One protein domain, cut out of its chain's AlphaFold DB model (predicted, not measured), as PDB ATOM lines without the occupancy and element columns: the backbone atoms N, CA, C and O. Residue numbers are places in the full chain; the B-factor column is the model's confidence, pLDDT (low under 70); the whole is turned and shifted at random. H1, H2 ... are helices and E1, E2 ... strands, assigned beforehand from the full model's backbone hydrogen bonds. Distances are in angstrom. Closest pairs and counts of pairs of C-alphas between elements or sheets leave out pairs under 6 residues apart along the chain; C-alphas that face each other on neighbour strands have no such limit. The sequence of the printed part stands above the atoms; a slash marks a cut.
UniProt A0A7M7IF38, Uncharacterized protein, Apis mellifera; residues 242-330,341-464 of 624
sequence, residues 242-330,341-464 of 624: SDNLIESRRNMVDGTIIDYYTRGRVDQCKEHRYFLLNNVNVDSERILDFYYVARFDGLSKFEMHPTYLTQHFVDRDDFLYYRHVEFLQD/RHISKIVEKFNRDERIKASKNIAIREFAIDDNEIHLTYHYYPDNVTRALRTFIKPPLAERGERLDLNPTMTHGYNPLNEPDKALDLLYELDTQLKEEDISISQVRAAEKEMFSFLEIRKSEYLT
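Overview. This is residues 242 to 330 and 341 to 464 of the 624 residues of an uncharacterized protein of Apis mellifera (UniProt A0A7M7IF38). One long, twisted wall of twelve antiparallel strands, laid side by side in chain order, has a single long helix, H1, crossing one of its faces; no named element covers the other face. H1 follows the last strand and folds back over the sheet, from the end where E12 lies toward the end where E1 lies, and it runs along the longest axis of the domain. The printed part has 213 residues, with twelve named strands, E1 to E12, followed by one named helix; the sheet's order is E1 - E2 - E3 - E4 - E5 - E6 - E7 - E8 - E9 - E10 - E11 - E12, and the class is mixed, helices and strands. The whole is only just loose, close to compact, with a radius of gyration of the C-alphas of 20.6 A, and it is elongated, spanning 63 by 40 by 33 A.

Along the chain. Find C-alpha 245 at (189.334, 166.027, 229.011); there E1 begins and runs through residues 245 to 251, 17.8 A from first to last C-alpha. Read on to E2 at residues 256 to 261, E3 at 269 to 275, E4 at 286 to 290, E5 at 299 to 304 and E6 at 308 to 313. E7, residues 320 to 327, is 20.7 A long, and beyond the cut E8, residues 343 to 350, is 20.6 A long; with 8 residues each they are the longest strands. Then come E9 at residues 362 to 368, E10 at 373 to 378, E11 at 389 to 393 and E12 at 411 to 414. H1 takes residues 423 to 463: it begins at C-alpha 423, at (180.758, 218.918, 246.672), and ends 60.2 A away at C-alpha 463, at (177.790, 164.172, 221.922).

Arrangement. Start at the edge strand E1, whose antiparallel neighbour is E2: N 249 and O 258 are 2.8 A apart, within hydrogen-bond range. E1 to E7 make a meander, each strand the antiparallel neighbour of the one before; look for N 311 of E6 and O 323 of E7, 2.8 A apart. E7 and E8 are antiparallel neighbours at 167 degrees, with N 324 and O 347 2.8 A apart. E8 to E12 make a second meander: N 348 of E8 and O 365 of E9 are 2.8 A apart. At the other edge strand, E12, N 391 of E11 and O 412 are 2.8 A apart. From edge to edge the strands' lines turn by 96 degrees. H1 is on the sheet at a height of 8.8 A, over E5 to E11, only just so for E6, E8, E9 and E10 with 3 C-alphas each. It runs across the strands, at 78 degrees to E5 on the local plane. The closest C-alphas of E9 and H1 are those of Phe 367 and Glu 437, 6.8 A apart; those of E11 and H1 are Phe 392 and Leu 430, 7.2 A apart. In H1 every O i to N i+4 pair is within hydrogen-bond range.

Size, cuts and confidence. The two C-alphas farthest apart are those of Pro 420 and Thr 464, at 64.7 A. Residues 331 to 340 are cut out, and C-alphas 330 and 341 are 8.1 A apart across the cut, in the link from E7 to E8. Of the links that are printed whole, E8 to E9 with 11 residues and E11 to E12 with 17 are long. The mean pLDDT of the printed part of this model is 88.3; look for values under 70 at residues 277 to 281, 330, 397 to 403 and 405.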
ATOM      1  N   SER A 242     190.485 165.613 221.918       90.94
ATOM      2  CA  SER A 242     190.826 166.939 221.379       90.94
ATOM      3  C   SER A 242     190.384 168.096 222.269       90.94
ATOM      4  O   SER A 242     190.879 169.208 222.128       90.94
ATOM      5  N   ASP A 243     189.415 167.841 223.146       92.19
ATOM      6  CA  ASP A 243     188.864 168.791 224.109       92.19
ATOM      7  C   ASP A 243     189.655 168.833 225.428       92.19
ATOM      8  O   ASP A 243     189.276 169.559 226.351       92.19
ATOM      9  N   ASN A 244     190.762 168.081 225.507       93.81
ATOM     10  CA  ASN A 244     191.670 168.005 226.648       93.81
ATOM     11  C   ASN A 244     191.046 167.443 227.939       93.81
ATOM     12  O   ASN A 244     191.627 167.631 229.009       93.81
ATOM     13  N   LEU A 245     189.902 166.747 227.866       95.44
ATOM     14  CA  LEU A 245     189.334 166.027 229.011       95.44
ATOM     15  C   LEU A 245     190.221 164.822 229.364       95.44
ATOM     16  O   LEU A 245     190.519 164.000 228.494       95.44
ATOM     17  N   ILE A 246     190.629 164.728 230.631       96.00
ATOM     18  CA  ILE A 246     191.522 163.668 231.129       96.00
ATOM     19  C   ILE A 246     190.847 162.740 232.133       96.00
ATOM     20  O   ILE A 246     191.135 161.548 232.139       96.00
ATOM     21  N   GLU A 247     189.941 163.260 232.954       96.88
ATOM     22  CA  GLU A 247     189.290 162.501 234.018       96.88
ATOM     23  C   GLU A 247     187.881 163.055 234.252       96.88
ATOM     24  O   GLU A 247     187.687 164.270 234.247       96.88
ATOM     25  N   SER A 248     186.906 162.177 234.477       96.69
ATOM     26  CA  SER A 248     185.583 162.525 234.994       96.69
ATOM     27  C   SER A 248     185.296 161.684 236.233       96.69
ATOM     28  O   SER A 248     185.442 160.462 236.214       96.69
ATOM     29  N   ARG A 249     184.903 162.338 237.326       96.44
ATOM     30  CA  ARG A 249     184.495 161.690 238.577       96.44
ATOM     31  C   ARG A 249     183.021 161.917 238.787       96.44
ATOM     32  O   ARG A 249     182.584 163.063 238.812       96.44
ATOM     33  N   ARG A 250     182.263 160.845 238.975       94.88
ATOM     34  CA  ARG A 250     180.828 160.900 239.234       94.88
ATOM     35  C   ARG A 250     180.518 160.226 240.554       94.88
ATOM     36  O   ARG A 250     180.760 159.034 240.694       94.88
ATOM     37  N   ASN A 251     179.910 160.973 241.462       93.94
ATOM     38  CA  ASN A 251     179.314 160.424 242.665       93.94
ATOM     39  C   ASN A 251     177.822 160.171 242.408       93.94
ATOM     40  O   ASN A 251     177.077 161.073 242.021       93.94
ATOM     41  N   MET A 252     177.393 158.929 242.586       91.00
ATOM     42  CA  MET A 252     176.031 158.469 242.317       91.00
ATOM     43  C   MET A 252     175.068 158.740 243.479       91.00
ATOM     44  O   MET A 252     173.860 158.732 243.254       91.00
ATOM     45  N   VAL A 253     175.581 159.005 244.686       88.00
ATOM     46  CA  VAL A 253     174.784 159.314 245.886       88.00
ATOM     47  C   VAL A 253     174.276 160.754 245.818       88.00
ATOM     48  O   VAL A 253     173.071 160.996 245.832       88.00
ATOM     49  N   ASP A 254     175.196 161.701 245.640       88.06
ATOM     50  CA  ASP A 254     174.892 163.136 245.607       88.06
ATOM     51  C   ASP A 254     174.675 163.660 244.172       88.06
ATOM     52  O   ASP A 254     174.326 164.822 243.954       88.06
ATOM     53  N   GLY A 255     174.905 162.816 243.159       88.75
ATOM     54  CA  GLY A 255     174.769 163.167 241.744       88.75
ATOM     55  C   GLY A 255     175.803 164.186 241.250       88.75
ATOM     56  O   GLY A 255     175.568 164.840 240.229       88.75
ATOM     57  N   THR A 256     176.913 164.364 241.970       92.69
ATOM     58  CA  THR A 256     177.975 165.309 241.602       92.69
ATOM     59  C   THR A 256     178.832 164.735 240.478       92.69
ATOM     60  O   THR A 256     179.141 163.544 240.456       92.69
ATOM     61  N   ILE A 257     179.214 165.579 239.522       94.69
ATOM     62  CA  ILE A 257     180.198 165.245 238.494       94.69
ATOM     63  C   ILE A 257     181.285 166.308 238.487       94.69
ATOM     64  O   ILE A 257     180.983 167.502 238.514       94.69
ATOM     65  N   ILE A 258     182.538 165.867 238.419       96.25
ATOM     66  CA  ILE A 258     183.717 166.714 238.297       96.25
ATOM     67  C   ILE A 258     184.521 166.257 237.084       96.25
ATOM     68  O   ILE A 258     185.060 165.152 237.079       96.25
ATOM     69  N   ASP A 259     184.623 167.125 236.085       96.25
ATOM     70  CA  ASP A 259     185.466 166.916 234.911       96.25
ATOM     71  C   ASP A 259     186.776 167.686 235.054       96.25
ATOM     72  O   ASP A 259     186.768 168.885 235.347       96.25
ATOM     73  N   TYR A 260     187.893 167.015 234.786       97.25
ATOM     74  CA  TYR A 260     189.233 167.587 234.813       97.25
ATOM     75  C   TYR A 260     189.816 167.694 233.408       97.25
ATOM     76  O   TYR A 260     189.771 166.750 232.611       97.25
ATOM     77  N   TYR A 261     190.433 168.840 233.135       96.31
ATOM     78  CA  TYR A 261     191.019 169.174 231.845       96.31
ATOM     79  C   TYR A 261     192.514 169.485 231.968       96.31
ATOM     80  O   TYR A 261     192.981 170.157 232.899       96.31
ATOM     81  N   THR A 262     193.283 169.022 230.985       93.81
ATOM     82  CA  THR A 262     194.695 169.398 230.860       93.81
ATOM     83  C   THR A 262     194.854 170.820 230.303       93.81
ATOM     84  O   THR A 262     193.944 171.393 229.701       93.81
ATOM     85  N   ARG A 263     196.033 171.413 230.514       92.00
ATOM     86  CA  ARG A 263     196.375 172.747 229.997       92.00
ATOM     87  C   ARG A 263     196.347 172.761 228.467       92.00
ATOM     88  O   ARG A 263     196.768 171.802 227.828       92.00
ATOM     89  N   GLY A 264     195.925 173.886 227.887       86.62
ATOM     90  CA  GLY A 264     195.903 174.095 226.432       86.62
ATOM     91  C   GLY A 264     194.509 174.064 225.802       86.62
ATOM     92  O   GLY A 264     194.384 174.297 224.601       86.62
ATOM     93  N   ARG A 265     193.452 173.822 226.588       89.12
ATOM     94  CA  ARG A 265     192.065 174.036 226.149       89.12
ATOM     95  C   ARG A 265     191.829 175.532 225.903       89.12
ATOM     96  O   ARG A 265     192.353 176.357 226.642       89.12
ATOM     97  N   VAL A 266     191.065 175.894 224.871       88.06
ATOM     98  CA  VAL A 266     190.917 177.295 224.414       88.06
ATOM     99  C   VAL A 266     190.350 178.214 225.504       88.06
ATOM    100  O   VAL A 266     190.838 179.328 225.680       88.06
ATOM    101  N   ASP A 267     189.371 177.727 226.264       89.75
ATOM    102  CA  ASP A 267     188.725 178.424 227.388       89.75
ATOM    103  C   ASP A 267     189.557 178.414 228.691       89.75
ATOM    104  O   ASP A 267     189.194 179.073 229.668       89.75
ATOM    105  N   GLN A 268     190.689 177.698 228.702       92.94
ATOM    106  CA  GLN A 268     191.568 177.478 229.856       92.94
ATOM    107  C   GLN A 268     190.869 176.841 231.069       92.94
ATOM    108  O   GLN A 268     191.352 176.983 232.198       92.94
ATOM    109  N   CYS A 269     189.747 176.143 230.856       95.12
ATOM    110  CA  CYS A 269     189.063 175.405 231.913       95.12
ATOM    111  C   CYS A 269     189.985 174.306 232.461       95.12
ATOM    112  O   CYS A 269     190.652 173.606 231.698       95.12
ATOM    113  N   LYS A 270     190.046 174.189 233.787       95.88
ATOM    114  CA  LYS A 270     190.824 173.189 234.526       95.88
ATOM    115  C   LYS A 270     189.907 172.152 235.161       95.88
ATOM    116  O   LYS A 270     190.171 170.960 235.042       95.88
ATOM    117  N   GLU A 271     188.866 172.606 235.848       96.88
ATOM    118  CA  GLU A 271     187.896 171.759 236.541       96.88
ATOM    119  C   GLU A 271     186.494 172.287 236.255       96.88
ATOM    120  O   GLU A 271     186.274 173.497 236.302       96.88
ATOM    121  N   HIS A 272     185.544 171.397 235.980       95.94
ATOM    122  CA  HIS A 272     184.128 171.733 235.898       95.94
ATOM    123  C   HIS A 272     183.310 170.784 236.770       95.94
ATOM    124  O   HIS A 272     183.132 169.612 236.443       95.94
ATOM    125  N   ARG A 273     182.755 171.329 237.850       95.19
ATOM    126  CA  ARG A 273     181.867 170.639 238.782       95.19
ATOM    127  C   ARG A 273     180.412 171.021 238.544       95.19
ATOM    128  O   ARG A 273     180.091 172.204 238.471       95.19
ATOM    129  N   TYR A 274     179.533 170.031 238.441       92.19
ATOM    130  CA  TYR A 274     178.096 170.220 238.219       92.19
ATOM    131  C   TYR A 274     177.286 169.045 238.789       92.19
ATOM    132  O   TYR A 274     177.843 168.004 239.127       92.19
ATOM    133  N   PHE A 275     175.967 169.211 238.896       87.62
ATOM    134  CA  PHE A 275     175.084 168.267 239.591       87.62
ATOM    135  C   PHE A 275     173.997 167.729 238.651       87.62
ATOM    136  O   PHE A 275     173.275 168.509 238.032       87.62
ATOM    137  N   LEU A 276     173.862 166.402 238.556       74.06
ATOM    138  CA  LEU A 276     172.865 165.712 237.718       74.06
ATOM    139  C   LEU A 276     171.426 165.860 238.231       74.06
ATOM    140  O   LEU A 276     170.489 165.819 237.438       74.06
ATOM    141  N   LEU A 277     171.249 165.990 239.550       62.44
ATOM    142  CA  LEU A 277     169.932 166.025 240.202       62.44
ATOM    143  C   LEU A 277     169.196 167.357 239.993       62.44
ATOM    144  O   LEU A 277     167.974 167.420 240.121       62.44
ATOM    145  N   ASN A 278     169.923 168.415 239.628       58.28
ATOM    146  CA  ASN A 278     169.342 169.702 239.281       58.28
ATOM    147  C   ASN A 278     168.968 169.684 237.795       58.28
ATOM    148  O   ASN A 278     169.819 169.399 236.952       58.28
ATOM    149  N   ASN A 279     167.706 170.000 237.463       53.22
ATOM    150  CA  ASN A 279     167.242 170.168 236.077       53.22
ATOM    151  C   ASN A 279     168.315 170.888 235.248       53.22
ATOM    152  O   ASN A 279     168.819 171.922 235.685       53.22
ATOM    153  N   VAL A 280     168.666 170.334 234.083       57.06
ATOM    154  CA  VAL A 280     169.751 170.810 233.206       57.06
ATOM    155  C   VAL A 280     169.347 172.132 232.546       57.06
ATOM    156  O   VAL A 280     169.021 172.185 231.363       57.06
ATOM    157  N   ASN A 281     169.311 173.204 233.331       68.00
ATOM    158  CA  ASN A 281     169.226 174.566 232.842       68.00
ATOM    159  C   ASN A 281     170.648 175.138 232.713       68.00
ATOM    160  O   ASN A 281     171.609 174.655 233.319       68.00
ATOM    161  N   VAL A 282     170.791 176.180 231.903       70.31
ATOM    162  CA  VAL A 282     172.024 176.964 231.797       70.31
ATOM    163  C   VAL A 282     172.424 177.462 233.186       70.31
ATOM    164  O   VAL A 282     173.563 177.250 233.594       70.31
ATOM    165  N   ASP A 283     171.454 177.957 233.953       76.31
ATOM    166  CA  ASP A 283     171.639 178.571 235.273       76.31
ATOM    167  C   ASP A 283     171.854 177.592 236.433       76.31
ATOM    168  O   ASP A 283     171.947 178.015 237.588       76.31
ATOM    169  N   SER A 284     171.880 176.287 236.167       84.12
ATOM    170  CA  SER A 284     172.078 175.286 237.214       84.12
ATOM    171  C   SER A 284     173.411 175.484 237.925       84.12
ATOM    172  O   SER A 284     174.386 175.954 237.332       84.12
ATOM    173  N   GLU A 285     173.438 175.073 239.192       90.00
ATOM    174  CA  GLU A 285     174.625 175.190 240.026       90.00
ATOM    175  C   GLU A 285     175.831 174.493 239.388       90.00
ATOM    176  O   GLU A 285     175.775 173.309 239.036       90.00
ATOM    177  N   ARG A 286     176.913 175.254 239.212       92.50
ATOM    178  CA  ARG A 286     178.181 174.756 238.686       92.50
ATOM    179  C   ARG A 286     179.349 175.609 239.147       92.50
ATOM    180  O   ARG A 286     179.218 176.814 239.356       92.50
ATOM    181  N   ILE A 287     180.504 174.972 239.247       95.69
ATOM    182  CA  ILE A 287     181.762 175.608 239.627       95.69
ATOM    183  C   ILE A 287     182.786 175.272 238.553       95.69
ATOM    184  O   ILE A 287     182.926 174.111 238.173       95.69
ATOM    185  N   LEU A 288     183.470 176.292 238.047       95.81
ATOM    186  CA  LEU A 288     184.565 176.148 237.106       95.81
ATOM    187  C   LEU A 288     185.825 176.756 237.704       95.81
ATOM    188  O   LEU A 288     185.813 177.915 238.121       95.81
ATOM    189  N   ASP A 289     186.912 176.000 237.681       97.00
ATOM    190  CA  ASP A 289     188.247 176.510 237.964       97.00
ATOM    191  C   ASP A 289     189.036 176.608 236.660       97.00
ATOM    192  O   ASP A 289     188.919 175.759 235.774       97.00
ATOM    193  N   PHE A 290     189.868 177.640 236.547       96.38
ATOM    194  CA  PHE A 290     190.635 177.950 235.345       96.38
ATOM    195  C   PHE A 290     192.136 177.976 235.621       96.38
ATOM    196  O   PHE A 290     192.604 178.288 236.721       96.38
ATOM    197  N   TYR A 291     192.926 177.722 234.580       92.81
ATOM    198  CA  TYR A 291     194.350 178.045 234.587       92.81
ATOM    199  C   TYR A 291     194.543 179.562 234.418       92.81
ATOM    200  O   TYR A 291     194.837 180.032 233.321       92.81
ATOM    201  N   TYR A 292     194.391 180.322 235.509       87.94
ATOM    202  CA  TYR A 292     194.383 181.797 235.502       87.94
ATOM    203  C   TYR A 292     195.592 182.431 234.792       87.94
ATOM    204  O   TYR A 292     195.429 183.412 234.082       87.94
ATOM    205  N   VAL A 293     196.787 181.833 234.901       87.00
ATOM    206  CA  VAL A 293     198.027 182.322 234.256       87.00
ATOM    207  C   VAL A 293     197.908 182.388 232.727       87.00
ATOM    208  O   VAL A 293     198.566 183.203 232.086       87.00
ATOM    209  N   ALA A 294     197.088 181.524 232.128       83.88
ATOM    210  CA  ALA A 294     196.871 181.490 230.686       83.88
ATOM    211  C   ALA A 294     195.736 182.423 230.225       83.88
ATOM    212  O   ALA A 294     195.552 182.596 229.019       83.88
ATOM    213  N   ARG A 295     194.969 183.017 231.150       84.06
ATOM    214  CA  ARG A 295     193.870 183.933 230.837       84.06
ATOM    215  C   ARG A 295     194.303 185.385 231.014       84.06
ATOM    216  O   ARG A 295     194.856 185.763 232.039       84.06
ATOM    217  N   PHE A 296     193.982 186.230 230.037       85.12
ATOM    218  CA  PHE A 296     194.307 187.661 230.091       85.12
ATOM    219  C   PHE A 296     193.482 188.448 231.120       85.12
ATOM    220  O   PHE A 296     193.873 189.544 231.502       85.12
ATOM    221  N   ASP A 297     192.333 187.922 231.548       87.50
ATOM    222  CA  ASP A 297     191.421 188.576 232.493       87.50
ATOM    223  C   ASP A 297     191.706 188.242 233.968       87.50
ATOM    224  O   ASP A 297     191.064 188.817 234.855       87.50
ATOM    225  N   GLY A 298     192.640 187.320 234.228       88.88
ATOM    226  CA  GLY A 298     192.996 186.848 235.564       88.88
ATOM    227  C   GLY A 298     191.923 185.992 236.246       88.88
ATOM    228  O   GLY A 298     192.031 185.754 237.447       88.88
ATOM    229  N   LEU A 299     190.874 185.540 235.544       94.38
ATOM    230  CA  LEU A 299     189.798 184.742 236.146       94.38
ATOM    231  C   LEU A 299     190.334 183.372 236.589       94.38
ATOM    232  O   LEU A 299     190.830 182.595 235.773       94.38
ATOM    233  N   SER A 300     190.221 183.066 237.880       95.62
ATOM    234  CA  SER A 300     190.685 181.800 238.458       95.62
ATOM    235  C   SER A 300     189.548 180.839 238.766       95.62
ATOM    236  O   SER A 300     189.712 179.637 238.591       95.62
ATOM    237  N   LYS A 301     188.407 181.364 239.221       97.12
ATOM    238  CA  LYS A 301     187.244 180.566 239.615       97.12
ATOM    239  C   LYS A 301     185.954 181.283 239.259       97.12
ATOM    240  O   LYS A 301     185.839 182.495 239.446       97.12
ATOM    241  N   PHE A 302     184.984 180.521 238.783       95.94
ATOM    242  CA  PHE A 302     183.654 180.988 238.440       95.94
ATOM    243  C   PHE A 302     182.612 180.057 239.049       95.94
ATOM    244  O   PHE A 302     182.593 178.861 238.773       95.94
ATOM    245  N   GLU A 303     181.732 180.608 239.869       95.62
ATOM    246  CA  GLU A 303     180.627 179.888 240.490       95.62
ATOM    247  C   GLU A 303     179.330 180.458 239.936       95.62
ATOM    248  O   GLU A 303     179.113 181.671 239.941       95.62
ATOM    249  N   MET A 304     178.459 179.585 239.455       91.44
ATOM    250  CA  MET A 304     177.143 179.970 238.983       91.44
ATOM    251  C   MET A 304     176.093 179.201 239.750       91.44
ATOM    252  O   MET A 304     176.213 177.998 239.942       91.44
ATOM    253  N   HIS A 305     175.052 179.914 240.142       90.44
ATOM    254  CA  HIS A 305     173.878 179.399 240.815       90.44
ATOM    255  C   HIS A 305     172.643 180.118 240.247       90.44
ATOM    256  O   HIS A 305     172.777 181.234 239.737       90.44
ATOM    257  N   PRO A 306     171.421 179.566 240.348       88.12
ATOM    258  CA  PRO A 306     170.226 180.247 239.848       88.12
ATOM    259  C   PRO A 306     170.018 181.659 240.414       88.12
ATOM    260  O   PRO A 306     169.538 182.542 239.710       88.12
ATOM    261  N   THR A 307     170.407 181.883 241.670       90.19
ATOM    262  CA  THR A 307     170.221 183.162 242.378       90.19
ATOM    263  C   THR A 307     171.472 184.029 242.456       90.19
ATOM    264  O   THR A 307     171.362 185.187 242.849       90.19
ATOM    265  N   TYR A 308     172.655 183.512 242.114       93.50
ATOM    266  CA  TYR A 308     173.887 184.292 242.200       93.50
ATOM    267  C   TYR A 308     174.965 183.836 241.214       93.50
ATOM    268  O   TYR A 308     174.934 182.731 240.675       93.50
ATOM    269  N   LEU A 309     175.951 184.697 240.997       95.00
ATOM    270  CA  LEU A 309     177.164 184.404 240.243       95.00
ATOM    271  C   LEU A 309     178.359 184.993 240.988       95.00
ATOM    272  O   LEU A 309     178.324 186.149 241.402       95.00
ATOM    273  N   THR A 310     179.424 184.215 241.134       97.56
ATOM    274  CA  THR A 310     180.657 184.641 241.801       97.56
ATOM    275  C   THR A 310     181.849 184.442 240.873       97.56
ATOM    276  O   THR A 310     182.004 183.389 240.261       97.56
ATOM    277  N   GLN A 311     182.716 185.446 240.779       97.50
ATOM    278  CA  GLN A 311     183.965 185.404 240.026       97.50
ATOM    279  C   GLN A 311     185.124 185.729 240.962       97.50
ATOM    280  O   GLN A 311     185.082 186.723 241.690       97.50
ATOM    281  N   HIS A 312     186.170 184.914 240.914       97.62
ATOM    282  CA  HIS A 312     187.427 185.163 241.607       97.62
ATOM    283  C   HIS A 312     188.516 185.452 240.587       97.62
ATOM    284  O   HIS A 312     188.654 184.725 239.600       97.62
ATOM    285  N   PHE A 313     189.295 186.493 240.850       96.06
ATOM    286  CA  PHE A 313     190.361 186.947 239.975       96.06
ATOM    287  C   PHE A 313     191.694 186.997 240.721       96.06
ATOM    288  O   PHE A 313     191.739 187.242 241.929       96.06
ATOM    289  N   VAL A 314     192.778 186.785 239.984       93.31
ATOM    290  CA  VAL A 314     194.160 186.803 240.469       93.31
ATOM    291  C   VAL A 314     194.975 187.728 239.565       93.31
ATOM    292  O   VAL A 314     194.792 187.717 238.351       93.31
ATOM    293  N   ASP A 315     195.853 188.536 240.168       87.69
ATOM    294  CA  ASP A 315     196.838 189.390 239.483       87.69
ATOM    295  C   ASP A 315     196.274 190.345 238.413       87.69
ATOM    296  O   ASP A 315     196.889 190.571 237.372       87.69
ATOM    297  N   ARG A 316     195.106 190.947 238.668       89.81
ATOM    298  CA  ARG A 316     194.555 191.996 237.797       89.81
ATOM    299  C   ARG A 316     195.175 193.369 238.059       89.81
ATOM    300  O   ARG A 316     195.342 193.773 239.210       89.81
ATOM    301  N   ASP A 317     195.380 194.135 236.987       88.50
ATOM    302  CA  ASP A 317     195.913 195.507 237.031       88.50
ATOM    303  C   ASP A 317     195.012 196.499 237.791       88.50
ATOM    304  O   ASP A 317     195.494 197.483 238.359       88.50
ATOM    305  N   ASP A 318     193.700 196.247 237.801       89.56
ATOM    306  CA  ASP A 318     192.691 197.040 238.511       89.56
ATOM    307  C   ASP A 318     192.482 196.596 239.970       89.56
ATOM    308  O   ASP A 318     191.625 197.146 240.659       89.56
ATOM    309  N   PHE A 319     193.275 195.632 240.459       92.44
ATOM    310  CA  PHE A 319     193.211 195.058 241.809       92.44
ATOM    311  C   PHE A 319     191.884 194.364 242.156       92.44
ATOM    312  O   PHE A 319     191.712 193.949 243.306       92.44
ATOM    313  N   LEU A 320     190.956 194.197 241.208       94.81
ATOM    314  CA  LEU A 320     189.732 193.431 241.426       94.81
ATOM    315  C   LEU A 320     190.108 191.966 241.660       94.81
ATOM    316  O   LEU A 320     190.753 191.351 240.819       94.81
ATOM    317  N   TYR A 321     189.693 191.393 242.789       96.06
ATOM    318  CA  TYR A 321     189.957 189.978 243.090       96.06
ATOM    319  C   TYR A 321     188.676 189.162 243.277       96.06
ATOM    320  O   TYR A 321     188.708 187.932 243.292       96.06
ATOM    321  N   TYR A 322     187.535 189.833 243.436       97.94
ATOM    322  CA  TYR A 322     186.267 189.179 243.712       97.94
ATOM    323  C   TYR A 322     185.099 190.003 243.188       97.94
ATOM    324  O   TYR A 322     184.992 191.193 243.487       97.94
ATOM    325  N   ARG A 323     184.188 189.343 242.476       97.88
ATOM    326  CA  ARG A 323     182.879 189.878 242.105       97.88
ATOM    327  C   ARG A 323     181.799 188.887 242.506       97.88
ATOM    328  O   ARG A 323     181.912 187.706 242.204       97.88
ATOM    329  N   HIS A 324     180.742 189.374 243.133       98.06
ATOM    330  CA  HIS A 324     179.542 188.610 243.435       98.06
ATOM    331  C   HIS A 324     178.322 189.348 242.908       98.06
ATOM    332  O   HIS A 324     178.210 190.560 243.068       98.06
ATOM    333  N   VAL A 325     177.425 188.624 242.262       96.88
ATOM    334  CA  VAL A 325     176.217 189.148 241.641       96.88
ATOM    335  C   VAL A 325     175.044 188.381 242.206       96.88
ATOM    336  O   VAL A 325     175.048 187.155 242.171       96.88
ATOM    337  N   GLU A 326     174.038 189.096 242.680       95.50
ATOM    338  CA  GLU A 326     172.780 188.531 243.146       95.50
ATOM    339  C   GLU A 326     171.701 188.805 242.097       95.50
ATOM    340  O   GLU A 326     171.548 189.929 241.604       95.50
ATOM    341  N   PHE A 327     170.949 187.767 241.750       92.12
ATOM    342  CA  PHE A 327     169.855 187.839 240.796       92.12
ATOM    343  C   PHE A 327     168.512 187.726 241.504       92.12
ATOM    344  O   PHE A 327     168.341 186.944 242.443       92.12
ATOM    345  N   LEU A 328     167.528 188.467 241.001       87.44
ATOM    346  CA  LEU A 328     166.150 188.305 241.438       87.44
ATOM    347  C   LEU A 328     165.577 187.026 240.812       87.44
ATOM    348  O   LEU A 328     165.644 186.828 239.599       87.44
ATOM    349  N   GLN A 329     165.009 186.145 241.634       71.44
ATOM    350  CA  GLN A 329     164.424 184.900 241.144       71.44
ATOM    351  C   GLN A 329     163.070 185.178 240.474       71.44
ATOM    352  O   GLN A 329     162.050 185.339 241.150       71.44
ATOM    353  N   ASP A 330     163.042 185.210 239.141       59.88
ATOM    354  CA  ASP A 330     161.794 185.350 238.395       59.88
ATOM    355  C   ASP A 330     160.922 184.096 238.550       59.88
ATOM    356  O   ASP A 330     161.280 182.985 238.165       59.88
ATOM    357  N   ARG A 341     169.354 187.163 233.358       85.06
ATOM    358  CA  ARG A 341     168.706 187.222 234.678       85.06
ATOM    359  C   ARG A 341     168.639 188.651 235.201       85.06
ATOM    360  O   ARG A 341     169.588 189.416 235.028       85.06
ATOM    361  N   HIS A 342     167.564 189.032 235.878       89.31
ATOM    362  CA  HIS A 342     167.472 190.358 236.489       89.31
ATOM    363  C   HIS A 342     168.534 190.530 237.591       89.31
ATOM    364  O   HIS A 342     168.532 189.773 238.561       89.31
ATOM    365  N   ILE A 343     169.455 191.491 237.438       93.06
ATOM    366  CA  ILE A 343     170.516 191.740 238.428       93.06
ATOM    367  C   ILE A 343     169.935 192.622 239.529       93.06
ATOM    368  O   ILE A 343     169.546 193.753 239.255       93.06
ATOM    369  N   SER A 344     169.916 192.108 240.755       94.31
ATOM    370  CA  SER A 344     169.462 192.840 241.939       94.31
ATOM    371  C   SER A 344     170.603 193.651 242.557       94.31
ATOM    372  O   SER A 344     170.459 194.837 242.867       94.31
ATOM    373  N   LYS A 345     171.779 193.022 242.681       96.38
ATOM    374  CA  LYS A 345     172.943 193.601 243.354       96.38
ATOM    375  C   LYS A 345     174.258 193.076 242.782       96.38
ATOM    376  O   LYS A 345     174.357 191.909 242.410       96.38
ATOM    377  N   ILE A 346     175.278 193.932 242.734       97.56
ATOM    378  CA  ILE A 346     176.654 193.569 242.361       97.56
ATOM    379  C   ILE A 346     177.611 194.046 243.455       97.56
ATOM    380  O   ILE A 346     177.581 195.209 243.839       97.56
ATOM    381  N   VAL A 347     178.476 193.161 243.944       98.00
ATOM    382  CA  VAL A 347     179.516 193.445 244.938       98.00
ATOM    383  C   VAL A 347     180.883 193.142 244.339       98.00
ATOM    384  O   VAL A 347     181.184 191.999 244.006       98.00
ATOM    385  N   GLU A 348     181.741 194.148 244.261       98.12
ATOM    386  CA  GLU A 348     183.125 194.056 243.800       98.12
ATOM    387  C   GLU A 348     184.074 194.331 244.969       98.12
ATOM    388  O   GLU A 348     183.860 195.263 245.748       98.12
ATOM    389  N   LYS A 349     185.126 193.522 245.116       97.69
ATOM    390  CA  LYS A 349     186.154 193.713 246.147       97.69
ATOM    391  C   LYS A 349     187.532 193.835 245.514       97.69
ATOM    392  O   LYS A 349     187.892 193.059 244.626       97.69
ATOM    393  N   PHE A 350     188.298 194.788 246.025       96.62
ATOM    394  CA  PHE A 350     189.582 195.200 245.481       96.62
ATOM    395  C   PHE A 350     190.700 195.026 246.511       96.62
ATOM    396  O   PHE A 350     190.499 195.196 247.718       96.62
ATOM    397  N   ASN A 351     191.888 194.677 246.026       94.06
ATOM    398  CA  ASN A 351     193.109 194.670 246.815       94.06
ATOM    399  C   ASN A 351     193.622 196.105 247.025       94.06
ATOM    400  O   ASN A 351     193.321 197.023 246.262       94.06
ATOM    401  N   ARG A 352     194.415 196.298 248.084       91.38
ATOM    402  CA  ARG A 352     194.960 197.608 248.461       91.38
ATOM    403  C   ARG A 352     195.958 198.099 247.408       91.38
ATOM    404  O   ARG A 352     196.990 197.467 247.209       91.38
ATOM    405  N   ASP A 353     195.712 199.281 246.842       91.88
ATOM    406  CA  ASP A 353     196.682 199.976 245.986       91.88
ATOM    407  C   ASP A 353     197.454 201.036 246.781       91.88
ATOM    408  O   ASP A 353     196.975 202.155 246.992       91.88
ATOM    409  N   GLU A 354     198.679 200.714 247.199       88.81
ATOM    410  CA  GLU A 354     199.530 201.589 248.017       88.81
ATOM    411  C   GLU A 354     199.769 202.990 247.425       88.81
ATOM    412  O   GLU A 354     200.049 203.926 248.175       88.81
ATOM    413  N   ARG A 355     199.582 203.174 246.111       89.69
ATOM    414  CA  ARG A 355     199.752 204.465 245.421       89.69
ATOM    415  C   ARG A 355     198.663 205.480 245.782       89.69
ATOM    416  O   ARG A 355     198.889 206.686 245.688       89.69
ATOM    417  N   ILE A 356     197.483 205.013 246.196       88.19
ATOM    418  CA  ILE A 356     196.319 205.846 246.531       88.19
ATOM    419  C   ILE A 356     196.172 205.926 248.057       88.19
ATOM    420  O   ILE A 356     196.474 204.973 248.776       88.19
ATOM    421  N   LYS A 357     195.688 207.057 248.589       86.88
ATOM    422  CA  LYS A 357     195.345 207.170 250.021       86.88
ATOM    423  C   LYS A 357     194.231 206.183 250.382       86.88
ATOM    424  O   LYS A 357     193.235 206.112 249.672       86.88
ATOM    425  N   ALA A 358     194.343 205.514 251.530       86.62
ATOM    426  CA  ALA A 358     193.368 204.508 251.961       86.62
ATOM    427  C   ALA A 358     191.921 205.037 252.020       86.62
ATOM    428  O   ALA A 358     191.015 204.350 251.571       86.62
ATOM    429  N   SER A 359     191.713 206.289 252.451       84.44
ATOM    430  CA  SER A 359     190.392 206.942 252.501       84.44
ATOM    431  C   SER A 359     189.752 207.225 251.135       84.44
ATOM    432  O   SER A 359     188.575 207.557 251.088       84.44
ATOM    433  N   LYS A 360     190.517 207.118 250.040       86.69
ATOM    434  CA  LYS A 360     190.052 207.292 248.653       86.69
ATOM    435  C   LYS A 360     190.216 206.029 247.804       86.69
ATOM    436  O   LYS A 360     189.811 206.011 246.649       86.69
ATOM    437  N   ASN A 361     190.826 204.979 248.349       91.44
ATOM    438  CA  ASN A 361     190.988 203.699 247.672       91.44
ATOM    439  C   ASN A 361     189.816 202.799 248.066       91.44
ATOM    440  O   ASN A 361     189.699 202.398 249.225       91.44
ATOM    441  N   ILE A 362     188.930 202.532 247.109       93.75
ATOM    442  CA  ILE A 362     187.749 201.689 247.303       93.75
ATOM    443  C   ILE A 362     188.208 200.246 247.534       93.75
ATOM    444  O   ILE A 362     188.943 199.702 246.721       93.75
ATOM    445  N   ALA A 363     187.769 199.650 248.640       95.06
ATOM    446  CA  ALA A 363     188.005 198.252 248.991       95.06
ATOM    447  C   ALA A 363     186.823 197.363 248.605       95.06
ATOM    448  O   ALA A 363     187.007 196.234 248.160       95.06
ATOM    449  N   ILE A 364     185.601 197.862 248.807       96.81
ATOM    450  CA  ILE A 364     184.366 197.179 248.426       96.81
ATOM    451  C   ILE A 364     183.469 198.202 247.747       96.81
ATOM    452  O   ILE A 364     183.196 199.264 248.309       96.81
ATOM    453  N   ARG A 365     183.020 197.858 246.547       97.12
ATOM    454  CA  ARG A 365     182.031 198.600 245.783       97.12
ATOM    455  C   ARG A 365     180.788 197.736 245.679       97.12
ATOM    456  O   ARG A 365     180.866 196.601 245.227       97.12
ATOM    457  N   GLU A 366     179.658 198.257 246.115       97.69
ATOM    458  CA  GLU A 366     178.382 197.563 246.056       97.69
ATOM    459  C   GLU A 366     177.372 198.425 245.302       97.69
ATOM    460  O   GLU A 366     177.070 199.549 245.699       97.69
ATOM    461  N   PHE A 367     176.857 197.884 244.206       96.56
ATOM    462  CA  PHE A 367     175.775 198.456 243.424       96.56
ATOM    463  C   PHE A 367     174.477 197.748 243.809       96.56
ATOM    464  O   PHE A 367     174.246 196.615 243.384       96.56
ATOM    465  N   ALA A 368     173.639 198.401 244.611       94.31
ATOM    466  CA  ALA A 368     172.292 197.936 244.920       94.31
ATOM    467  C   ALA A 368     171.345 198.485 243.840       94.31
ATOM    468  O   ALA A 368     170.877 199.626 243.900       94.31
ATOM    469  N   ILE A 369     171.149 197.705 242.774       91.56
ATOM    470  CA  ILE A 369     170.438 198.160 241.572       91.56
ATOM    471  C   ILE A 369     168.959 198.379 241.891       91.56
ATOM    472  O   ILE A 369     168.428 199.439 241.556       91.56
ATOM    473  N   ASP A 370     168.346 197.435 242.607       90.25
ATOM    474  CA  ASP A 370     166.932 197.485 242.997       90.25
ATOM    475  C   ASP A 370     166.625 198.636 243.961       90.25
ATOM    476  O   ASP A 370     165.627 199.342 243.795       90.25
ATOM    477  N   ASP A 371     167.521 198.877 244.920       89.75
ATOM    478  CA  ASP A 371     167.375 199.946 245.914       89.75
ATOM    479  C   ASP A 371     167.755 201.329 245.359       89.75
ATOM    480  O   ASP A 371     167.537 202.351 246.003       89.75
ATOM    481  N   ASN A 372     168.285 201.393 244.132       90.31
ATOM    482  CA  ASN A 372     168.858 202.597 243.536       90.31
ATOM    483  C   ASN A 372     169.972 203.244 244.383       90.31
ATOM    484  O   ASN A 372     170.148 204.464 244.353       90.31
ATOM    485  N   GLU A 373     170.788 202.437 245.058       93.69
ATOM    486  CA  GLU A 373     171.883 202.907 245.911       93.69
ATOM    487  C   GLU A 373     173.250 202.366 245.458       93.69
ATOM    488  O   GLU A 373     173.366 201.324 244.810       93.69
ATOM    489  N   ILE A 374     174.307 203.111 245.779       95.31
ATOM    490  CA  ILE A 374     175.705 202.704 245.602       95.31
ATOM    491  C   ILE A 374     176.395 202.829 246.953       95.31
ATOM    492  O   ILE A 374     176.489 203.933 247.493       95.31
ATOM    493  N   HIS A 375     176.919 201.726 247.474       95.62
ATOM    494  CA  HIS A 375     177.673 201.694 248.720       95.62
ATOM    495  C   HIS A 375     179.161 201.498 248.432       95.62
ATOM    496  O   HIS A 375     179.590 200.503 247.847       95.62
ATOM    497  N   LEU A 376     179.972 202.447 248.881       96.06
ATOM    498  CA  LEU A 376     181.422 202.406 248.801       96.06
ATOM    499  C   LEU A 376     182.004 202.237 250.195       96.06
ATOM    500  O   LEU A 376     181.724 202.987 251.132       96.06
ATOM    501  N   THR A 377     182.877 201.254 250.308       95.12
ATOM    502  CA  THR A 377     183.706 201.027 251.478       95.12
ATOM    503  C   THR A 377     185.155 201.187 251.070       95.12
ATOM    504  O   THR A 377     185.615 200.503 250.157       95.12
ATOM    505  N   TYR A 378     185.901 202.035 251.769       93.75
ATOM    506  CA  TYR A 378     187.311 202.282 251.464       93.75
ATOM    507  C   TYR A 378     188.241 201.420 252.329       93.75
ATOM    508  O   TYR A 378     187.818 200.820 253.323       93.75
ATOM    509  N   HIS A 379     189.516 201.341 251.949       93.06
ATOM    510  CA  HIS A 379     190.524 200.599 252.707       93.06
ATOM    511  C   HIS A 379     190.807 201.232 254.078       93.06
ATOM    512  O   HIS A 379     190.640 202.435 254.292       93.06
ATOM    513  N   TYR A 380     191.277 200.404 255.014       88.38
ATOM    514  CA  TYR A 380     191.718 200.864 256.329       88.38
ATOM    515  C   TYR A 380     192.914 201.806 256.208       88.38
ATOM    516  O   TYR A 380     193.855 201.557 255.451       88.38
ATOM    517  N   TYR A 381     192.878 202.882 256.989       82.06
ATOM    518  CA  TYR A 381     194.059 203.703 257.207       82.06
ATOM    519  C   TYR A 381     195.055 202.926 258.085       82.06
ATOM    520  O   TYR A 381     194.600 202.201 258.975       82.06
ATOM    521  N   PRO A 382     196.376 203.071 257.875       78.00
ATOM    522  CA  PRO A 382     197.364 202.548 258.814       78.00
ATOM    523  C   PRO A 382     197.015 202.977 260.246       78.00
ATOM    524  O   PRO A 382     196.699 204.144 260.471       78.00
ATOM    525  N   ASP A 383     197.011 202.027 261.181       79.19
ATOM    526  CA  ASP A 383     196.730 202.223 262.614       79.19
ATOM    527  C   ASP A 383     195.279 202.579 263.014       79.19
ATOM    528  O   ASP A 383     195.009 202.804 264.196       79.19
ATOM    529  N   ASN A 384     194.310 202.554 262.087       78.69
ATOM    530  CA  ASN A 384     192.890 202.781 262.397       78.69
ATOM    531  C   ASN A 384     192.064 201.486 262.430       78.69
ATOM    532  O   ASN A 384     192.177 200.625 261.562       78.69
ATOM    533  N   VAL A 385     191.140 201.400 263.395       80.94
ATOM    534  CA  VAL A 385     190.201 200.267 263.546       80.94
ATOM    535  C   VAL A 385     188.936 200.442 262.691       80.94
ATOM    536  O   VAL A 385     188.259 199.468 262.372       80.94
ATOM    537  N   THR A 386     188.600 201.675 262.292       85.38
ATOM    538  CA  THR A 386     187.427 201.987 261.459       85.38
ATOM    539  C   THR A 386     187.827 202.433 260.051       85.38
ATOM    540  O   THR A 386     188.906 202.983 259.828       85.38
ATOM    541  N   ARG A 387     186.935 202.190 259.084       88.88
ATOM    542  CA  ARG A 387     187.113 202.519 257.661       88.88
ATOM    543  C   ARG A 387     186.129 203.594 257.213       88.88
ATOM    544  O   ARG A 387     185.065 203.740 257.813       88.88
ATOM    545  N   ALA A 388     186.486 204.332 256.165       90.19
ATOM    546  CA  ALA A 388     185.567 205.286 255.560       90.19
ATOM    547  C   ALA A 388     184.458 204.552 254.787       90.19
ATOM    548  O   ALA A 388     184.688 203.485 254.209       90.19
ATOM    549  N   LEU A 389     183.263 205.136 254.791       92.19
ATOM    550  CA  LEU A 389     182.058 204.620 254.146       92.19
ATOM    551  C   LEU A 389     181.372 205.763 253.401       92.19
ATOM    552  O   LEU A 389     181.324 206.888 253.901       92.19
ATOM    553  N   ARG A 390     180.804 205.472 252.235       92.31
ATOM    554  CA  ARG A 390     180.005 206.420 251.462       92.31
ATOM    555  C   ARG A 390     178.838 205.694 250.824       92.31
ATOM    556  O   ARG A 390     179.032 204.644 250.231       92.31
ATOM    557  N   THR A 391     177.662 206.290 250.892       93.38
ATOM    558  CA  THR A 391     176.493 205.842 250.145       93.38
ATOM    559  C   THR A 391     176.030 206.966 249.234       93.38
ATOM    560  O   THR A 391     175.964 208.129 249.651       93.38
ATOM    561  N   PHE A 392     175.695 206.616 247.999       92.19
ATOM    562  CA  PHE A 392     175.024 207.487 247.048       92.19
ATOM    563  C   PHE A 392     173.643 206.931 246.721       92.19
ATOM    564  O   PHE A 392     173.510 205.761 246.381       92.19
ATOM    565  N   ILE A 393     172.631 207.787 246.781       90.38
ATOM    566  CA  ILE A 393     171.281 207.513 246.294       90.38
ATOM    567  C   ILE A 393     171.230 208.026 244.858       90.38
ATOM    568  O   ILE A 393     171.431 209.220 244.606       90.38
ATOM    569  N   LYS A 394     171.012 207.122 243.903       86.62
ATOM    570  CA  LYS A 394     171.090 207.448 242.480       86.62
ATOM    571  C   LYS A 394     169.902 208.335 242.071       86.62
ATOM    572  O   LYS A 394     168.765 208.036 242.440       86.62
ATOM    573  N   PRO A 395     170.120 209.391 241.266       79.94
ATOM    574  CA  PRO A 395     169.015 210.178 240.734       79.94
ATOM    575  C   PRO A 395     168.155 209.336 239.771       79.94
ATOM    576  O   PRO A 395     168.658 208.364 239.180       79.94
ATOM    577  N   PRO A 396     166.877 209.709 239.574       76.31
ATOM    578  CA  PRO A 396     166.011 209.091 238.577       76.31
ATOM    579  C   PRO A 396     166.666 209.104 237.192       76.31
ATOM    580  O   PRO A 396     167.339 210.066 236.827       76.31
ATOM    581  N   LEU A 397     166.430 208.070 236.381       69.38
ATOM    582  CA  LEU A 397     167.016 207.935 235.035       69.38
ATOM    583  C   LEU A 397     166.782 209.165 234.134       69.38
ATOM    584  O   LEU A 397     167.634 209.493 233.317       69.38
ATOM    585  N   ALA A 398     165.662 209.879 234.309       61.72
ATOM    586  CA  ALA A 398     165.339 211.095 233.557       61.72
ATOM    587  C   ALA A 398     166.241 212.303 233.892       61.72
ATOM    588  O   ALA A 398     166.366 213.214 233.078       61.72
ATOM    589  N   GLU A 399     166.869 212.311 235.070       63.06
ATOM    590  CA  GLU A 399     167.730 213.394 235.565       63.06
ATOM    591  C   GLU A 399     169.227 213.093 235.362       63.06
ATOM    592  O   GLU A 399     170.072 213.949 235.612       63.06
ATOM    593  N   ARG A 400     169.580 211.908 234.838       63.59
ATOM    594  CA  ARG A 400     170.966 211.495 234.519       63.59
ATOM    595  C   ARG A 400     171.478 212.034 233.165       63.59
ATOM    596  O   ARG A 400     172.304 211.396 232.522       63.59
ATOM    597  N   GLY A 401     170.947 213.170 232.700       61.19
ATOM    598  CA  GLY A 401     171.294 213.803 231.415       61.19
ATOM    599  C   GLY A 401     172.658 214.516 231.409       61.19
ATOM    600  O   GLY A 401     173.534 214.215 232.208       61.19
ATOM    601  N   GLU A 402     172.849 215.512 230.529       55.44
ATOM    602  CA  GLU A 402     174.140 216.223 230.342       55.44
ATOM    603  C   GLU A 402     174.694 216.950 231.590       55.44
ATOM    604  O   GLU A 402     175.863 217.343 231.596       55.44
ATOM    605  N   ARG A 403     173.893 217.152 232.646       60.53
ATOM    606  CA  ARG A 403     174.338 217.733 233.925       60.53
ATOM    607  C   ARG A 403     173.708 216.997 235.104       60.53
ATOM    608  O   ARG A 403     172.504 217.092 235.311       60.53
ATOM    609  N   LEU A 404     174.543 216.302 235.874       71.25
ATOM    610  CA  LEU A 404     174.183 215.737 237.172       71.25
ATOM    611  C   LEU A 404     174.226 216.852 238.228       71.25
ATOM    612  O   LEU A 404     175.285 217.439 238.458       71.25
ATOM    613  N   ASP A 405     173.099 217.121 238.882       68.75
ATOM    614  CA  ASP A 405     173.026 218.039 240.022       68.75
ATOM    615  C   ASP A 405     172.995 217.229 241.330       68.75
ATOM    616  O   ASP A 405     172.094 216.423 241.563       68.75
ATOM    617  N   LEU A 406     174.001 217.418 242.195       72.12
ATOM    618  CA  LEU A 406     174.118 216.686 243.461       72.12
ATOM    619  C   LEU A 406     173.384 217.424 244.588       72.12
ATOM    620  O   LEU A 406     173.858 218.450 245.084       72.12
ATOM    621  N   ASN A 407     172.265 216.867 245.053       78.00
ATOM    622  CA  ASN A 407     171.605 217.349 246.265       78.00
ATOM    623  C   ASN A 407     172.282 216.774 247.527       78.00
ATOM    624  O   ASN A 407     172.612 215.587 247.551       78.00
ATOM    625  N   PRO A 408     172.424 217.546 248.625       74.94
ATOM    626  CA  PRO A 408     173.032 217.062 249.871       74.94
ATOM    627  C   PRO A 408     172.336 215.844 250.493       74.94
ATOM    628  O   PRO A 408     172.944 215.119 251.268       74.94
ATOM    629  N   THR A 409     171.063 215.605 250.167       79.94
ATOM    630  CA  THR A 409     170.287 214.446 250.632       79.94
ATOM    631  C   THR A 409     170.588 213.160 249.863       79.94
ATOM    632  O   THR A 409     170.174 212.093 250.298       79.94
ATOM    633  N   MET A 410     171.283 213.246 248.725       80.88
ATOM    634  CA  MET A 410     171.602 212.101 247.864       80.88
ATOM    635  C   MET A 410     172.884 211.380 248.277       80.88
ATOM    636  O   MET A 410     173.231 210.362 247.690       80.88
ATOM    637  N   THR A 411     173.621 211.896 249.259       86.44
ATOM    638  CA  THR A 411     174.848 211.261 249.728       86.44
ATOM    639  C   THR A 411     174.962 211.353 251.236       86.44
ATOM    640  O   THR A 411     174.655 212.375 251.845       86.44
ATOM    641  N   HIS A 412     175.421 210.272 251.847       87.69
ATOM    642  CA  HIS A 412     175.816 210.258 253.244       87.69
ATOM    643  C   HIS A 412     177.091 209.434 253.376       87.69
ATOM    644  O   HIS A 412     177.292 208.449 252.668       87.69
ATOM    645  N   GLY A 413     177.996 209.856 254.253       83.75
ATOM    646  CA  GLY A 413     179.269 209.178 254.426       83.75
ATOM    647  C   GLY A 413     179.853 209.394 255.807       83.75
ATOM    648  O   GLY A 413     179.520 210.344 256.511       83.75
ATOM    649  N   TYR A 414     180.726 208.473 256.179       85.75
ATOM    650  CA  TYR A 414     181.485 208.489 257.416       85.75
ATOM    651  C   TYR A 414     182.969 208.435 257.064       85.75
ATOM    652  O   TYR A 414     183.403 207.547 256.333       85.75
ATOM    653  N   ASN A 415     183.756 209.370 257.595       83.19
ATOM    654  CA  ASN A 415     185.204 209.387 257.433       83.19
ATOM    655  C   ASN A 415     185.869 209.486 258.817       83.19
ATOM    656  O   ASN A 415     185.661 210.490 259.497       83.19
ATOM    657  N   PRO A 416     186.698 208.507 259.231       80.06
ATOM    658  CA  PRO A 416     187.391 208.535 260.522       80.06
ATOM    659  C   PRO A 416     188.245 209.791 260.747       80.06
ATOM    660  O   PRO A 416     188.421 210.220 261.884       80.06
ATOM    661  N   LEU A 417     188.768 210.389 259.670       78.81
ATOM    662  CA  LEU A 417     189.638 211.567 259.729       78.81
ATOM    663  C   LEU A 417     188.865 212.897 259.763       78.81
ATOM    664  O   LEU A 417     189.487 213.944 259.923       78.81
ATOM    665  N   ASN A 418     187.530 212.872 259.618       77.62
ATOM    666  CA  ASN A 418     186.662 214.057 259.558       77.62
ATOM    667  C   ASN A 418     187.133 215.137 258.556       77.62
ATOM    668  O   ASN A 418     186.942 216.333 258.780       77.62
ATOM    669  N   GLU A 419     187.757 214.732 257.445       76.81
ATOM    670  CA  GLU A 419     188.115 215.658 256.366       76.81
ATOM    671  C   GLU A 419     186.835 216.168 255.672       76.81
ATOM    672  O   GLU A 419     185.948 215.361 255.383       76.81
ATOM    673  N   PRO A 420     186.704 217.481 255.398       73.81
ATOM    674  CA  PRO A 420     185.517 218.021 254.747       73.81
ATOM    675  C   PRO A 420     185.453 217.591 253.279       73.81
ATOM    676  O   PRO A 420     186.384 217.837 252.504       73.81
ATOM    677  N   ASP A 421     184.325 217.007 252.884       78.44
ATOM    678  CA  ASP A 421     184.087 216.617 251.499       78.44
ATOM    679  C   ASP A 421     183.779 217.845 250.632       78.44
ATOM    680  O   ASP A 421     182.919 218.670 250.952       78.44
ATOM    681  N   LYS A 422     184.466 217.969 249.494       83.62
ATOM    682  CA  LYS A 422     184.137 218.986 248.489       83.62
ATOM    683  C   LYS A 422     182.982 218.477 247.633       83.62
ATOM    684  O   LYS A 422     183.086 217.406 247.046       83.62
ATOM    685  N   ALA A 423     181.928 219.280 247.483       82.88
ATOM    686  CA  ALA A 423     180.758 218.918 246.672       82.88
ATOM    687  C   ALA A 423     181.119 218.535 245.223       82.88
ATOM    688  O   ALA A 423     180.517 217.631 244.655       82.88
ATOM    689  N   LEU A 424     182.137 219.186 244.647       84.88
ATOM    690  CA  LEU A 424     182.634 218.876 243.307       84.88
ATOM    691  C   LEU A 424     183.300 217.490 243.229       84.88
ATOM    692  O   LEU A 424     183.072 216.763 242.269       84.88
ATOM    693  N   ASP A 425     184.085 217.111 244.242       85.75
ATOM    694  CA  ASP A 425     184.754 215.803 244.291       85.75
ATOM    695  C   ASP A 425     183.713 214.677 244.419       85.75
ATOM    696  O   ASP A 425     183.822 213.662 243.738       85.75
ATOM    697  N   LEU A 426     182.665 214.892 245.227       86.25
ATOM    698  CA  LEU A 426     181.544 213.956 245.376       86.25
ATOM    699  C   LEU A 426     180.739 213.799 244.080       86.25
ATOM    700  O   LEU A 426     180.309 212.694 243.758       86.25
ATOM    701  N   LEU A 427     180.545 214.886 243.328       86.38
ATOM    702  CA  LEU A 427     179.864 214.837 242.036       86.38
ATOM    703  C   LEU A 427     180.662 214.009 241.016       86.38
ATOM    704  O   LEU A 427     180.088 213.167 240.332       86.38
ATOM    705  N   TYR A 428     181.980 214.219 240.940       88.75
ATOM    706  CA  TYR A 428     182.848 213.425 240.066       88.75
ATOM    707  C   TYR A 428     182.916 211.956 240.487       88.75
ATOM    708  O   TYR A 428     182.939 211.077 239.625       88.75
ATOM    709  N   GLU A 429     182.933 211.673 241.791       89.62
ATOM    710  CA  GLU A 429     182.907 210.301 242.299       89.62
ATOM    711  C   GLU A 429     181.596 209.600 241.928       89.62
ATOM    712  O   GLU A 429     181.649 208.478 241.425       89.62
ATOM    713  N   LEU A 430     180.449 210.274 242.073       89.62
ATOM    714  CA  LEU A 430     179.145 209.749 241.660       89.62
ATOM    715  C   LEU A 430     179.081 209.474 240.151       89.62
ATOM    716  O   LEU A 430     178.686 208.381 239.757       89.62
ATOM    717  N   ASP A 431     179.494 210.427 239.309       89.44
ATOM    718  CA  ASP A 431     179.545 210.240 237.847       89.44
ATOM    719  C   ASP A 431     180.451 209.060 237.459       89.44
ATOM    720  O   ASP A 431     180.105 208.249 236.601       89.44
ATOM    721  N   THR A 432     181.587 208.915 238.148       92.19
ATOM    722  CA  THR A 432     182.488 207.772 237.960       92.19
ATOM    723  C   THR A 432     181.802 206.467 238.363       92.19
ATOM    724  O   THR A 432     181.829 205.516 237.592       92.19
ATOM    725  N   GLN A 433     181.144 206.409 239.527       93.38
ATOM    726  CA  GLN A 433     180.479 205.181 239.974       93.38
ATOM    727  C   GLN A 433     179.296 204.784 239.084       93.38
ATOM    728  O   GLN A 433     179.090 203.595 238.878       93.38
ATOM    729  N   LEU A 434     178.551 205.740 238.520       91.50
ATOM    730  CA  LEU A 434     177.477 205.441 237.563       91.50
ATOM    731  C   LEU A 434     178.024 204.788 236.283       91.50
ATOM    732  O   LEU A 434     177.456 203.816 235.799       91.50
ATOM    733  N   LYS A 435     179.159 205.273 235.766       92.81
ATOM    734  CA  LYS A 435     179.835 204.660 234.607       92.81
ATOM    735  C   LYS A 435     180.381 203.271 234.933       92.81
ATOM    736  O   LYS A 435     180.275 202.358 234.119       92.81
ATOM    737  N   GLU A 436     180.960 203.110 236.118       94.44
ATOM    738  CA  GLU A 436     181.462 201.821 236.596       94.44
ATOM    739  C   GLU A 436     180.328 200.802 236.806       94.44
ATOM    740  O   GLU A 436     180.528 199.622 236.531       94.44
ATOM    741  N   GLU A 437     179.135 201.243 237.227       94.50
ATOM    742  CA  GLU A 437     177.931 200.402 237.318       94.50
ATOM    743  C   GLU A 437     177.561 199.831 235.942       94.50
ATOM    744  O   GLU A 437     177.439 198.614 235.794       94.50
ATOM    745  N   ASP A 438     177.471 200.679 234.910       93.62
ATOM    746  CA  ASP A 438     177.164 200.254 233.535       93.62
ATOM    747  C   ASP A 438     178.212 199.270 232.980       93.62
ATOM    748  O   ASP A 438     177.877 198.286 232.305       93.62
ATOM    749  N   ILE A 439     179.495 199.508 233.284       95.12
ATOM    750  CA  ILE A 439     180.603 198.620 232.906       95.12
ATOM    751  C   ILE A 439     180.474 197.281 233.635       95.12
ATOM    752  O   ILE A 439     180.578 196.233 232.991       95.12
ATOM    753  N   SER A 440     180.226 197.292 234.947       95.25
ATOM    754  CA  SER A 440     180.091 196.073 235.749       95.25
ATOM    755  C   SER A 440     178.909 195.228 235.269       95.25
ATOM    756  O   SER A 440     179.081 194.041 234.991       95.25
ATOM    757  N   ILE A 441     177.744 195.840 235.026       94.19
ATOM    758  CA  ILE A 441     176.581 195.167 234.426       94.19
ATOM    759  C   ILE A 441     176.956 194.545 233.077       94.19
ATOM    760  O   ILE A 441     176.695 193.364 232.845       94.19
ATOM    761  N   SER A 442     177.613 195.299 232.194       94.88
ATOM    762  CA  SER A 442     178.023 194.800 230.874       94.88
ATOM    763  C   SER A 442     178.973 193.600 230.972       94.88
ATOM    764  O   SER A 442     178.838 192.640 230.212       94.88
ATOM    765  N   GLN A 443     179.903 193.611 231.932       94.00
ATOM    766  CA  GLN A 443     180.829 192.503 232.178       94.00
ATOM    767  C   GLN A 443     180.125 191.267 232.747       94.00
ATOM    768  O   GLN A 443     180.421 190.154 232.317       94.00
ATOM    769  N   VAL A 444     179.157 191.440 233.651       93.69
ATOM    770  CA  VAL A 444     178.321 190.335 234.151       93.69
ATOM    771  C   VAL A 444     177.548 189.685 233.003       93.69
ATOM    772  O   VAL A 444     177.549 188.463 232.868       93.69
ATOM    773  N   ARG A 445     176.954 190.488 232.114       93.19
ATOM    774  CA  ARG A 445     176.232 189.992 230.929       93.19
ATOM    775  C   ARG A 445     177.148 189.271 229.943       93.19
ATOM    776  O   ARG A 445     176.748 188.267 229.354       93.19
ATOM    777  N   ALA A 446     178.370 189.769 229.761       92.44
ATOM    778  CA  ALA A 446     179.384 189.096 228.958       92.44
ATOM    779  C   ALA A 446     179.772 187.739 229.568       92.44
ATOM    780  O   ALA A 446     179.865 186.760 228.833       92.44
ATOM    781  N   ALA A 447     179.906 187.664 230.895       91.81
ATOM    782  CA  ALA A 447     180.226 186.429 231.604       91.81
ATOM    783  C   ALA A 447     179.098 185.380 231.518       91.81
ATOM    784  O   ALA A 447     179.373 184.205 231.281       91.81
ATOM    785  N   GLU A 448     177.824 185.782 231.632       90.12
ATOM    786  CA  GLU A 448     176.681 184.877 231.396       90.12
ATOM    787  C   GLU A 448     176.695 184.309 229.967       90.12
ATOM    788  O   GLU A 448     176.467 183.116 229.756       90.12
ATOM    789  N   LYS A 449     177.023 185.147 228.977       90.25
ATOM    790  CA  LYS A 449     177.127 184.730 227.574       90.25
ATOM    791  C   LYS A 449     178.314 183.793 227.324       90.25
ATOM    792  O   LYS A 449     178.162 182.818 226.588       90.25
ATOM    793  N   GLU A 450     179.473 184.072 227.921       91.31
ATOM    794  CA  GLU A 450     180.647 183.187 227.869       91.31
ATOM    795  C   GLU A 450     180.285 181.809 228.431       91.31
ATOM    796  O   GLU A 450     180.508 180.798 227.762       91.31
ATOM    797  N   MET A 451     179.617 181.762 229.587       89.25
ATOM    798  CA  MET A 451     179.172 180.512 230.202       89.25
ATOM    799  C   MET A 451     178.209 179.727 229.307       89.25
ATOM    800  O   MET A 451     178.366 178.520 229.129       89.25
ATOM    801  N   PHE A 452     177.236 180.402 228.694       88.19
ATOM    802  CA  PHE A 452     176.329 179.760 227.745       88.19
ATOM    803  C   PHE A 452     177.094 179.125 226.574       88.19
ATOM    804  O   PHE A 452     176.899 177.948 226.273       88.19
ATOM    805  N   SER A 453     178.028 179.870 225.972       90.38
ATOM    806  CA  SER A 453     178.849 179.360 224.868       90.38
ATOM    807  C   SER A 453     179.731 178.176 225.280       90.38
ATOM    808  O   SER A 453     179.845 177.202 224.537       90.38
ATOM    809  N   PHE A 454     180.288 178.208 226.494       91.50
ATOM    810  CA  PHE A 454     181.051 177.102 227.062       91.50
ATOM    811  C   PHE A 454     180.194 175.832 227.184       91.50
ATOM    812  O   PHE A 454     180.627 174.748 226.789       91.50
ATOM    813  N   LEU A 455     178.956 175.953 227.675       89.94
ATOM    814  CA  LEU A 455     178.043 174.815 227.809       89.94
ATOM    815  C   LEU A 455     177.598 174.251 226.453       89.94
ATOM    816  O   LEU A 455     177.465 173.032 226.324       89.94
ATOM    817  N   GLU A 456     177.398 175.092 225.436       89.56
ATOM    818  CA  GLU A 456     177.104 174.631 224.073       89.56
ATOM    819  C   GLU A 456     178.268 173.841 223.470       89.56
ATOM    820  O   GLU A 456     178.064 172.736 222.953       89.56
ATOM    821  N   ILE A 457     179.492 174.368 223.589       91.25
ATOM    822  CA  ILE A 457     180.712 173.683 223.150       91.25
ATOM    823  C   ILE A 457     180.823 172.340 223.869       91.25
ATOM    824  O   ILE A 457     180.908 171.301 223.214       91.25
ATOM    825  N   ARG A 458     180.694 172.326 225.199       90.62
ATOM    826  CA  ARG A 458     180.758 171.100 226.001       90.62
ATOM    827  C   ARG A 458     179.696 170.077 225.598       90.62
ATOM    828  O   ARG A 458     179.986 168.887 225.501       90.62
ATOM    829  N   LYS A 459     178.465 170.514 225.325       89.50
ATOM    830  CA  LYS A 459     177.396 169.627 224.843       89.50
ATOM    831  C   LYS A 459     177.776 168.984 223.508       89.50
ATOM    832  O   LYS A 459     177.531 167.794 223.317       89.50
ATOM    833  N   SER A 460     178.391 169.743 222.600       90.81
ATOM    834  CA  SER A 460     178.877 169.214 221.321       90.81
ATOM    835  C   SER A 460     180.047 168.234 221.491       90.81
ATOM    836  O   SER A 460     180.070 167.195 220.832       90.81
ATOM    837  N   GLU A 461     180.965 168.508 222.422       91.25
ATOM    838  CA  GLU A 461     182.110 167.650 222.760       91.25
ATOM    839  C   GLU A 461     181.673 166.333 223.411       91.25
ATOM    840  O   GLU A 461     182.246 165.281 223.134       91.25
ATOM    841  N   TYR A 462     180.633 166.371 224.246       87.19
ATOM    842  CA  TYR A 462     180.064 165.177 224.867       87.19
ATOM    843  C   TYR A 462     179.323 164.297 223.849       87.19
ATOM    844  O   TYR A 462     179.465 163.078 223.862       87.19
ATOM    845  N   LEU A 463     178.540 164.905 222.949       89.19
ATOM    846  CA  LEU A 463     177.790 164.172 221.922       89.19
ATOM    847  C   LEU A 463     178.689 163.632 220.803       89.19
ATOM    848  O   LEU A 463     178.406 162.577 220.240       89.19
ATOM    849  N   THR A 464     179.744 164.370 220.454       90.25
ATOM    850  CA  THR A 464     180.659 164.032 219.356       90.25
ATOM    851  C   THR A 464     182.119 164.217 219.781       90.25
ATOM    852  O   THR A 464     182.784 165.153 219.324       90.25
TER     853      THR A 464